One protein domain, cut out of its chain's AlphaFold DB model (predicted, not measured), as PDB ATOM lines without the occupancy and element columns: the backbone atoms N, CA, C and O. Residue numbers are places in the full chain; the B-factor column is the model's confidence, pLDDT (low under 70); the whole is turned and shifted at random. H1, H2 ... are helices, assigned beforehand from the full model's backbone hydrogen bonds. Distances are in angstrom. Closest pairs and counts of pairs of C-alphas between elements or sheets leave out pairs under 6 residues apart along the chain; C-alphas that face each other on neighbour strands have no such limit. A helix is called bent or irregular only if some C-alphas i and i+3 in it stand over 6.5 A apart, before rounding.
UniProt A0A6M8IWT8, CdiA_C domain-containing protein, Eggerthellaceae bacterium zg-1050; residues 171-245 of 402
ATOM      1  N   CYS A 171     150.561 143.414 256.872       93.75
ATOM      2  CA  CYS A 171     151.662 142.825 257.640       93.75
ATOM      3  C   CYS A 171     151.469 143.055 259.143       93.75
ATOM      4  O   CYS A 171     151.735 142.158 259.933       93.75
ATOM      5  N   ARG A 172     150.963 144.228 259.541       91.88
ATOM      6  CA  ARG A 172     150.600 144.521 260.931       91.88
ATOM      7  C   ARG A 172     149.522 143.561 261.434       91.88
ATOM      8  O   ARG A 172     149.696 142.996 262.505       91.88
ATOM      9  N   ASP A 173     148.470 143.332 260.652       91.75
ATOM     10  CA  ASP A 173     147.360 142.445 261.024       91.75
ATOM     11  C   ASP A 173     147.824 140.994 261.240       91.75
ATOM     12  O   ASP A 173     147.316 140.291 262.113       91.75
ATOM     13  N   ALA A 174     148.844 140.551 260.496       92.44
ATOM     14  CA  ALA A 174     149.432 139.220 260.641       92.44
ATOM     15  C   ALA A 174     150.182 139.013 261.971       92.44
ATOM     16  O   ALA A 174     150.417 137.870 262.361       92.44
ATOM     17  N   LEU A 175     150.534 140.089 262.686       91.25
ATOM     18  CA  LEU A 175     151.130 140.004 264.024       91.25
ATOM     19  C   LEU A 175     150.102 139.703 265.125       91.25
ATOM     20  O   LEU A 175     150.498 139.451 266.262       91.25
ATOM     21  N   GLY A 176     148.804 139.755 264.815       90.00
ATOM     22  CA  GLY A 176     147.732 139.695 265.804       90.00
ATOM     23  C   GLY A 176     147.414 141.062 266.412       90.00
ATOM     24  O   GLY A 176     147.719 142.117 265.850       90.00
ATOM     25  N   SER A 177     146.756 141.061 267.571       90.06
ATOM     26  CA  SER A 177     146.341 142.301 268.224       90.06
ATOM     27  C   SER A 177     147.538 143.041 268.843       90.06
ATOM     28  O   SER A 177     148.507 142.416 269.285       90.06
ATOM     29  N   PRO A 178     147.475 144.378 268.992       88.81
ATOM     30  CA  PRO A 178     148.480 145.125 269.750       88.81
ATOM     31  C   PRO A 178     148.692 144.600 271.179       88.81
ATOM     32  O   PRO A 178     149.800 144.691 271.704       88.81
ATOM     33  N   GLY A 179     147.661 144.007 271.792       88.69
ATOM     34  CA  GLY A 179     147.763 143.347 273.093       88.69
ATOM     35  C   GLY A 179     148.616 142.075 273.070       88.69
ATOM     36  O   GLY A 179     149.321 141.805 274.039       88.69
ATOM     37  N   ASP A 180     148.606 141.315 271.973       90.56
ATOM     38  CA  ASP A 180     149.451 140.124 271.808       90.56
ATOM     39  C   ASP A 180     150.927 140.528 271.738       90.56
ATOM     40  O   ASP A 180     151.752 140.023 272.500       90.56
ATOM     41  N   VAL A 181     151.232 141.546 270.930       91.81
ATOM     42  CA  VAL A 181     152.587 142.105 270.817       91.81
ATOM     43  C   VAL A 181     153.043 142.752 272.131       91.81
ATOM     44  O   VAL A 181     154.217 142.666 272.494       91.81
ATOM     45  N   ALA A 182     152.132 143.365 272.895       89.81
ATOM     46  CA  ALA A 182     152.438 143.893 274.226       89.81
ATOM     47  C   ALA A 182     152.814 142.789 275.230       89.81
ATOM     48  O   ALA A 182     153.671 143.010 276.089       89.81
ATOM     49  N   ARG A 183     152.233 141.584 275.115       90.75
ATOM     50  CA  ARG A 183     152.652 140.431 275.931       90.75
ATOM     51  C   ARG A 183     154.051 139.955 275.554       90.75
ATOM     52  O   ARG A 183     154.823 139.635 276.454       90.75
ATOM     53  N   ASP A 184     154.405 139.960 274.271       92.06
ATOM     54  CA  ASP A 184     155.770 139.645 273.829       92.06
ATOM     55  C   ASP A 184     156.781 140.676 274.352       92.06
ATOM     56  O   ASP A 184     157.807 140.310 274.922       92.06
ATOM     57  N   TRP A 185     156.440 141.965 274.272       91.88
ATOM     58  CA  TRP A 185     157.228 143.064 274.837       91.88
ATOM     59  C   TRP A 185     157.475 142.924 276.348       91.88
ATOM     60  O   TRP A 185     158.567 143.215 276.846       91.88
ATOM     61  N   ALA A 186     156.470 142.457 277.093       90.69
ATOM     62  CA  ALA A 186     156.583 142.241 278.531       90.69
ATOM     63  C   ALA A 186     157.580 141.123 278.895       90.69
ATOM     64  O   ALA A 186     158.144 141.161 279.986       90.69
ATOM     65  N   ARG A 187     157.835 140.167 277.988       93.88
ATOM     66  CA  ARG A 187     158.810 139.080 278.197       93.88
ATOM     67  C   ARG A 187     160.260 139.494 277.950       93.88
ATOM     68  O   ARG A 187     161.156 138.752 278.340       93.88
ATOM     69  N   LEU A 188     160.492 140.646 277.320       92.50
ATOM     70  CA  LEU A 188     161.843 141.170 277.134       92.50
ATOM     71  C   LEU A 188     162.484 141.536 278.479       92.50
ATOM     72  O   LEU A 188     161.810 141.829 279.469       92.50
ATOM     73  N   THR A 189     163.804 141.565 278.506       93.19
ATOM     74  CA  THR A 189     164.586 142.144 279.600       93.19
ATOM     75  C   THR A 189     164.514 143.674 279.572       93.19
ATOM     76  O   THR A 189     164.178 144.288 278.556       93.19
ATOM     77  N   ASP A 190     164.866 144.327 280.680       88.62
ATOM     78  CA  ASP A 190     164.936 145.795 280.720       88.62
ATOM     79  C   ASP A 190     165.981 146.355 279.750       88.62
ATOM     80  O   ASP A 190     165.740 147.384 279.120       88.62
ATOM     81  N   ALA A 191     167.102 145.651 279.569       88.00
ATOM     82  CA  ALA A 191     168.139 146.027 278.612       88.00
ATOM     83  C   ALA A 191     167.621 145.990 277.163       88.00
ATOM     84  O   ALA A 191     167.841 146.932 276.401       88.00
ATOM     85  N   GLU A 192     166.882 144.940 276.792       89.31
ATOM     86  CA  GLU A 192     166.254 144.840 275.470       89.31
ATOM     87  C   GLU A 192     165.205 145.933 275.267       89.31
ATOM     88  O   GLU A 192     165.191 146.578 274.222       89.31
ATOM     89  N   ARG A 193     164.364 146.206 276.272       88.62
ATOM     90  CA  ARG A 193     163.375 147.291 276.187       88.62
ATOM     91  C   ARG A 193     164.026 148.666 276.042       88.62
ATOM     92  O   ARG A 193     163.574 149.479 275.231       88.62
ATOM     93  N   ALA A 194     165.098 148.927 276.789       83.75
ATOM     94  CA  ALA A 194     165.826 150.192 276.738       83.75
ATOM     95  C   ALA A 194     166.378 150.492 275.333       83.75
ATOM     96  O   ALA A 194     166.385 151.651 274.909       83.75
ATOM     97  N   ALA A 195     166.750 149.459 274.568       83.88
ATOM     98  CA  ALA A 195     167.226 149.612 273.193       83.88
ATOM     99  C   ALA A 195     166.182 150.248 272.251       83.88
ATOM    100  O   ALA A 195     166.552 150.915 271.281       83.88
ATOM    101  N   PHE A 196     164.883 150.099 272.535       82.12
ATOM    102  CA  PHE A 196     163.820 150.687 271.711       82.12
ATOM    103  C   PHE A 196     163.434 152.105 272.144       82.12
ATOM    104  O   PHE A 196     163.109 152.929 271.282       82.12
ATOM    105  N   ALA A 197     163.546 152.427 273.437       66.69
ATOM    106  CA  ALA A 197     163.267 153.762 273.977       66.69
ATOM    107  C   ALA A 197     164.222 154.839 273.424       66.69
ATOM    108  O   ALA A 197     163.809 155.962 273.141       66.69
ATOM    109  N   ALA A 198     165.484 154.481 273.165       55.62
ATOM    110  CA  ALA A 198     166.495 155.394 272.618       55.62
ATOM    111  C   ALA A 198     166.256 155.806 271.151       55.62
ATOM    112  O   ALA A 198     166.961 156.660 270.616       55.62
ATOM    113  N   SER A 199     165.297 155.181 270.463       55.56
ATOM    114  CA  SER A 199     165.190 155.304 269.012       55.56
ATOM    115  C   SER A 199     164.391 156.515 268.515       55.56
ATOM    116  O   SER A 199     164.385 156.770 267.312       55.56
ATOM    117  N   GLY A 200     163.721 157.261 269.407       51.88
ATOM    118  CA  GLY A 200     162.938 158.453 269.046       51.88
ATOM    119  C   GLY A 200     161.786 158.175 268.067       51.88
ATOM    120  O   GLY A 200     161.271 159.091 267.424       51.88
ATOM    121  N   ARG A 201     161.403 156.902 267.913       59.41
ATOM    122  CA  ARG A 201     160.316 156.444 267.044       59.41
ATOM    123  C   ARG A 201     158.995 156.686 267.774       59.41
ATOM    124  O   ARG A 201     158.486 155.796 268.443       59.41
ATOM    125  N   GLY A 202     158.504 157.923 267.694       51.44
ATOM    126  CA  GLY A 202     157.241 158.344 268.302       51.44
ATOM    127  C   GLY A 202     156.021 157.536 267.840       51.44
ATOM    128  O   GLY A 202     156.111 156.704 266.935       51.44
ATOM    129  N   ARG A 203     154.887 157.821 268.497       52.06
ATOM    130  CA  ARG A 203     153.556 157.193 268.373       52.06
ATOM    131  C   ARG A 203     153.288 156.552 267.006       52.06
ATOM    132  O   ARG A 203     153.330 157.215 265.973       52.06
ATOM    133  N   ILE A 204     152.966 155.264 267.023       60.41
ATOM    134  CA  ILE A 204     152.610 154.510 265.820       60.41
ATOM    135  C   ILE A 204     151.103 154.505 265.667       60.41
ATOM    136  O   ILE A 204     150.379 154.163 266.603       60.41
ATOM    137  N   ASP A 205     150.649 154.851 264.467       63.81
ATOM    138  CA  ASP A 205     149.252 154.711 264.074       63.81
ATOM    139  C   ASP A 205     148.800 153.252 264.235       63.81
ATOM    140  O   ASP A 205     149.449 152.333 263.728       63.81
ATOM    141  N   GLY A 206     147.662 153.041 264.899       70.56
ATOM    142  CA  GLY A 206     147.036 151.719 265.030       70.56
ATOM    143  C   GLY A 206     147.250 151.008 266.369       70.56
ATOM    144  O   GLY A 206     146.801 149.875 266.509       70.56
ATOM    145  N   ILE A 207     147.879 151.648 267.364       81.44
ATOM    146  CA  ILE A 207     147.888 151.150 268.751       81.44
ATOM    147  C   ILE A 207     146.741 151.824 269.529       81.44
ATOM    148  O   ILE A 207     146.749 153.052 269.645       81.44
ATOM    149  N   PRO A 208     145.765 151.067 270.069       85.50
ATOM    150  CA  PRO A 208     144.667 151.622 270.857       85.50
ATOM    151  C   PRO A 208     145.143 152.419 272.077       85.50
ATOM    152  O   PRO A 208     146.065 152.004 272.784       85.50
ATOM    153  N   ASP A 209     144.463 153.531 272.379       84.31
ATOM    154  CA  ASP A 209     144.796 154.395 273.522       84.31
ATOM    155  C   ASP A 209     144.764 153.650 274.865       84.31
ATOM    156  O   ASP A 209     145.513 153.990 275.778       84.31
ATOM    157  N   GLU A 210     143.920 152.626 275.002       85.94
ATOM    158  CA  GLU A 210     143.869 151.775 276.198       85.94
ATOM    159  C   GLU A 210     145.179 151.012 276.438       85.94
ATOM    160  O   GLU A 210     145.661 150.967 277.570       85.94
ATOM    161  N   VAL A 211     145.803 150.497 275.372       84.19
ATOM    162  CA  VAL A 211     147.086 149.788 275.443       84.19
ATOM    163  C   VAL A 211     148.181 150.773 275.834       84.19
ATOM    164  O   VAL A 211     148.976 150.493 276.729       84.19
ATOM    165  N   LEU A 212     148.188 151.961 275.221       83.00
ATOM    166  CA  LEU A 212     149.155 153.014 275.538       83.00
ATOM    167  C   LEU A 212     149.026 153.491 276.991       83.00
ATOM    168  O   LEU A 212     150.036 153.610 277.683       83.00
ATOM    169  N   ARG A 213     147.797 153.700 277.485       84.12
ATOM    170  CA  ARG A 213     147.543 154.066 278.888       84.12
ATOM    171  C   ARG A 213     148.066 153.008 279.858       84.12
ATOM    172  O   ARG A 213     148.686 153.369 280.851       84.12
ATOM    173  N   GLY A 214     147.873 151.722 279.557       84.69
ATOM    174  CA  GLY A 214     148.391 150.624 280.383       84.69
ATOM    175  C   GLY A 214     149.923 150.537 280.430       84.69
ATOM    176  O   GLY A 214     150.488 149.981 281.373       84.69
ATOM    177  N   LEU A 215     150.616 151.098 279.436       83.69
ATOM    178  CA  LEU A 215     152.078 151.085 279.358       83.69
ATOM    179  C   LEU A 215     152.738 152.255 280.102       83.69
ATOM    180  O   LEU A 215     153.889 152.104 280.528       83.69
ATOM    181  N   GLY A 216     152.028 153.375 280.286       84.69
ATOM    182  CA  GLY A 216     152.551 154.584 280.932       84.69
ATOM    183  C   GLY A 216     153.824 155.083 280.244       84.69
ATOM    184  O   GLY A 216     153.896 155.123 279.016       84.69
ATOM    185  N   ASP A 217     154.867 155.362 281.025       81.88
ATOM    186  CA  ASP A 217     156.166 155.866 280.536       81.88
ATOM    187  C   ASP A 217     156.888 154.913 279.563       81.88
ATOM    188  O   ASP A 217     157.841 155.292 278.886       81.88
ATOM    189  N   ARG A 218     156.432 153.658 279.452       82.31
ATOM    190  CA  ARG A 218     156.990 152.661 278.522       82.31
ATOM    191  C   ARG A 218     156.371 152.724 277.125       82.31
ATOM    192  O   ARG A 218     156.806 151.974 276.250       82.31
ATOM    193  N   ALA A 219     155.363 153.573 276.907       82.50
ATOM    194  CA  ALA A 219     154.614 153.639 275.655       82.50
ATOM    195  C   ALA A 219     155.504 153.944 274.436       82.50
ATOM    196  O   ALA A 219     155.344 153.303 273.398       82.50
ATOM    197  N   ASP A 220     156.482 154.842 274.569       78.69
ATOM    198  CA  ASP A 220     157.386 155.197 273.465       78.69
ATOM    199  C   ASP A 220     158.331 154.046 273.093       78.69
ATOM    200  O   ASP A 220     158.510 153.730 271.914       78.69
ATOM    201  N   GLY A 221     158.889 153.357 274.097       85.31
ATOM    202  CA  GLY A 221     159.714 152.166 273.879       85.31
ATOM    203  C   GLY A 221     158.922 151.034 273.222       85.31
ATOM    204  O   GLY A 221     159.396 150.426 272.259       85.31
ATOM    205  N   PHE A 222     157.687 150.806 273.681       88.44
ATOM    206  CA  PHE A 222     156.787 149.838 273.058       88.44
ATOM    207  C   PHE A 222     156.423 150.227 271.625       88.44
ATOM    208  O   PHE A 222     156.404 149.359 270.759       88.44
ATOM    209  N   GLY A 223     156.192 151.515 271.354       86.00
ATOM    210  CA  GLY A 223     156.029 152.025 269.997       86.00
ATOM    211  C   GLY A 223     157.205 151.585 269.130       86.00
ATOM    212  O   GLY A 223     157.028 150.810 268.194       86.00
ATOM    213  N   GLY A 224     158.431 151.964 269.493       85.12
ATOM    214  CA  GLY A 224     159.634 151.560 268.757       85.12
ATOM    215  C   GLY A 224     159.723 150.051 268.475       85.12
ATOM    216  O   GLY A 224     160.061 149.659 267.354       85.12
ATOM    217  N   TYR A 225     159.367 149.215 269.450       88.81
ATOM    218  CA  TYR A 225     159.302 147.760 269.291       88.81
ATOM    219  C   TYR A 225     158.202 147.306 268.335       88.81
ATOM    220  O   TYR A 225     158.473 146.544 267.410       88.81
ATOM    221  N   TYR A 226     156.980 147.807 268.501       89.44
ATOM    222  CA  TYR A 226     155.847 147.481 267.644       89.44
ATOM    223  C   TYR A 226     156.144 147.840 266.182       89.44
ATOM    224  O   TYR A 226     155.914 147.025 265.291       89.44
ATOM    225  N   PHE A 227     156.763 149.003 265.927       87.69
ATOM    226  CA  PHE A 227     157.234 149.372 264.585       87.69
ATOM    227  C   PHE A 227     158.167 148.315 264.013       87.69
ATOM    228  O   PHE A 227     158.021 147.906 262.863       87.69
ATOM    229  N   GLN A 228     159.147 147.902 264.821       87.62
ATOM    230  CA  GLN A 228     160.150 146.941 264.407       87.62
ATOM    231  C   GLN A 228     159.502 145.596 264.079       87.62
ATOM    232  O   GLN A 228     159.794 145.059 263.023       87.62
ATOM    233  N   ARG A 229     158.545 145.119 264.884       90.75
ATOM    234  CA  ARG A 229     157.803 143.881 264.597       90.75
ATOM    235  C   ARG A 229     157.054 143.943 263.268       90.75
ATOM    236  O   ARG A 229     157.089 142.974 262.516       90.75
ATOM    237  N   VAL A 230     156.431 145.079 262.939       90.88
ATOM    238  CA  VAL A 230     155.769 145.250 261.633       90.88
ATOM    239  C   VAL A 230     156.791 145.244 260.497       90.88
ATOM    240  O   VAL A 230     156.560 144.604 259.476       90.88
ATOM    241  N   VAL A 231     157.934 145.917 260.660       90.12
ATOM    242  CA  VAL A 231     159.008 145.899 259.654       90.12
ATOM    243  C   VAL A 231     159.611 144.502 259.492       90.12
ATOM    244  O   VAL A 231     159.895 144.110 258.363       90.12
ATOM    245  N   ASP A 232     159.782 143.749 260.577       89.50
ATOM    246  CA  ASP A 232     160.278 142.372 260.550       89.50
ATOM    247  C   ASP A 232     159.300 141.469 259.791       89.50
ATOM    248  O   ASP A 232     159.717 140.694 258.935       89.50
ATOM    249  N   GLU A 233     157.995 141.622 260.032       91.56
ATOM    250  CA  GLU A 233     156.967 140.877 259.305       91.56
ATOM    251  C   GLU A 233     156.906 141.279 257.830       91.56
ATOM    252  O   GLU A 233     156.868 140.423 256.951       91.56
ATOM    253  N   MET A 234     157.008 142.575 257.523       92.38
ATOM    254  CA  MET A 234     157.183 143.032 256.144       92.38
ATOM    255  C   MET A 234     158.438 142.419 255.515       92.38
ATOM    256  O   MET A 234     158.401 142.004 254.363       92.38
ATOM    257  N   ALA A 235     159.549 142.295 256.242       89.88
ATOM    258  CA  ALA A 235     160.764 141.674 255.717       89.88
ATOM    259  C   ALA A 235     160.566 140.192 255.346       89.88
ATOM    260  O   ALA A 235     161.378 139.647 254.587       89.88
ATOM    261  N   THR A 236     159.476 139.559 255.799       86.62
ATOM    262  CA  THR A 236     159.068 138.222 255.365       86.62
ATOM    263  C   THR A 236     158.257 138.194 254.070       86.62
ATOM    264  O   THR A 236     157.992 137.109 253.564       86.62
ATOM    265  N   ARG A 237     157.876 139.332 253.489       89.12
ATOM    266  CA  ARG A 237     157.089 139.384 252.247       89.12
ATOM    267  C   ARG A 237     157.969 139.625 251.019       89.12
ATOM    268  O   ARG A 237     159.130 140.019 251.147       89.12
ATOM    269  N   ASP A 238     157.398 139.387 249.838       89.06
ATOM    270  CA  ASP A 238     158.001 139.774 248.559       89.06
ATOM    271  C   ASP A 238     158.108 141.305 248.475       89.06
ATOM    272  O   ASP A 238     157.164 142.031 248.811       89.06
ATOM    273  N   ARG A 239     159.266 141.820 248.061       89.69
ATOM    274  CA  ARG A 239     159.523 143.265 248.029       89.69
ATOM    275  C   ARG A 239     158.756 143.974 246.930       89.69
ATOM    276  O   ARG A 239     158.411 145.137 247.129       89.69
ATOM    277  N   MET A 240     158.490 143.318 245.804       91.19
ATOM    278  CA  MET A 240     157.650 143.898 244.756       91.19
ATOM    279  C   MET A 240     156.195 143.902 245.183       91.19
ATOM    280  O   MET A 240     155.536 144.933 245.055       91.19
ATOM    281  N   TRP A 241     155.740 142.837 245.846       93.31
ATOM    282  CA  TRP A 241     154.421 142.859 246.464       93.31
ATOM    283  C   TRP A 241     154.301 144.013 247.451       93.31
ATOM    284  O   TRP A 241     153.350 144.774 247.367       93.31
ATOM    285  N   LEU A 242     155.267 144.220 248.348       93.62
ATOM    286  CA  LEU A 242     155.233 145.365 249.265       93.62
ATOM    287  C   LEU A 242     155.270 146.716 248.542       93.62
ATOM    288  O   LEU A 242     154.628 147.658 249.008       93.62
ATOM    289  N   PHE A 243     156.019 146.817 247.444       93.12
ATOM    290  CA  PHE A 243     156.212 148.045 246.680       93.12
ATOM    291  C   PHE A 243     154.940 148.456 245.927       93.12
ATOM    292  O   PHE A 243     154.381 149.514 246.218       93.12
ATOM    293  N   ASP A 244     154.431 147.609 245.035       92.56
ATOM    294  CA  ASP A 244     153.309 147.935 244.143       92.56
ATOM    295  C   ASP A 244     152.184 146.884 244.136       92.56
ATOM    296  O   ASP A 244     151.132 147.106 243.540       92.56
ATOM    297  N   GLY A 245     152.338 145.782 244.872       91.25
ATOM    298  CA  GLY A 245     151.359 144.695 244.923       91.25
ATOM    299  C   GLY A 245     151.575 143.610 243.873       91.25
ATOM    300  O   GLY A 245     150.813 142.643 243.867       91.25
TER     301      GLY A 245
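This is residues 171 to 245 of the 402 residues of the protein "CdiA_C domain-containing protein" of Eggerthellaceae bacterium zg-1050 (UniProt A0A6M8IWT8). One long, sharply kinked helix, H3, makes the longest axis; H1 and H2 pack on it toward one end of the domain, and the small H4 makes a hook past its last residue at the other end. Before the kink, near residue 217, H3 folds back on its own longer part, and the long link from H2 loops round to its first residue. The printed part has 75 residues with four named helices, H1, H2, H3 and H4 in chain order, no named strand, and the class all helix. It is compact, with a radius of gyration of the C-alphas of 12.9 A, but elongated, spanning 38 by 24 by 21 A.

H3, residues 209 to 235, has a kink of 125 degrees near residue 217; it is irregular, with C-alphas 214 and 217 9.4 A apart, and its line is a rough one. H2, residues 190 to 197, touches residues 218 to 225 of H3 alone, about perpendicular at 81 degrees; the closest C-alphas, of Ala 197 and Gly 221, are 3.9 A apart. H1, residues 178 to 187, touches H3 about perpendicular at 87 degrees, closest at the C-alphas of Gly 179 and Val 211, 6.9 A. H1 and H2 are close but not clearly touching, the C-alphas of Trp 185 and Arg 193 being 7.6 A apart. H4, residues 239 to 244, is close to H3 but not clearly touching, 7.5 A between the C-alphas of Met 234 and Leu 242, and apart from H1 and H2. In H1 and H4 every O i to N i+4 pair is within hydrogen-bond range; in H2 3 of 4 are, in H3 18 of 23.

H3 measures 27.1 A from C-alpha 209 at (144.796, 154.395, 273.522) to C-alpha 235 at (160.764, 141.674, 255.717). H1 measures 14.6 A and begins with C-alpha 178 at (148.480, 145.125, 269.750). H2 measures 10.6 A and H4 8.7 A.

The C-alphas of Asp 190 and Asp 244 are the two farthest apart, at 38.4 A. The printed part has no cut. The link from H2 to H3, 11 residues, is long; those from H1 to H2 and from H3 to H4 are tight. The mean pLDDT of the printed part is 84.5, and residues 197 to 205 are under 70.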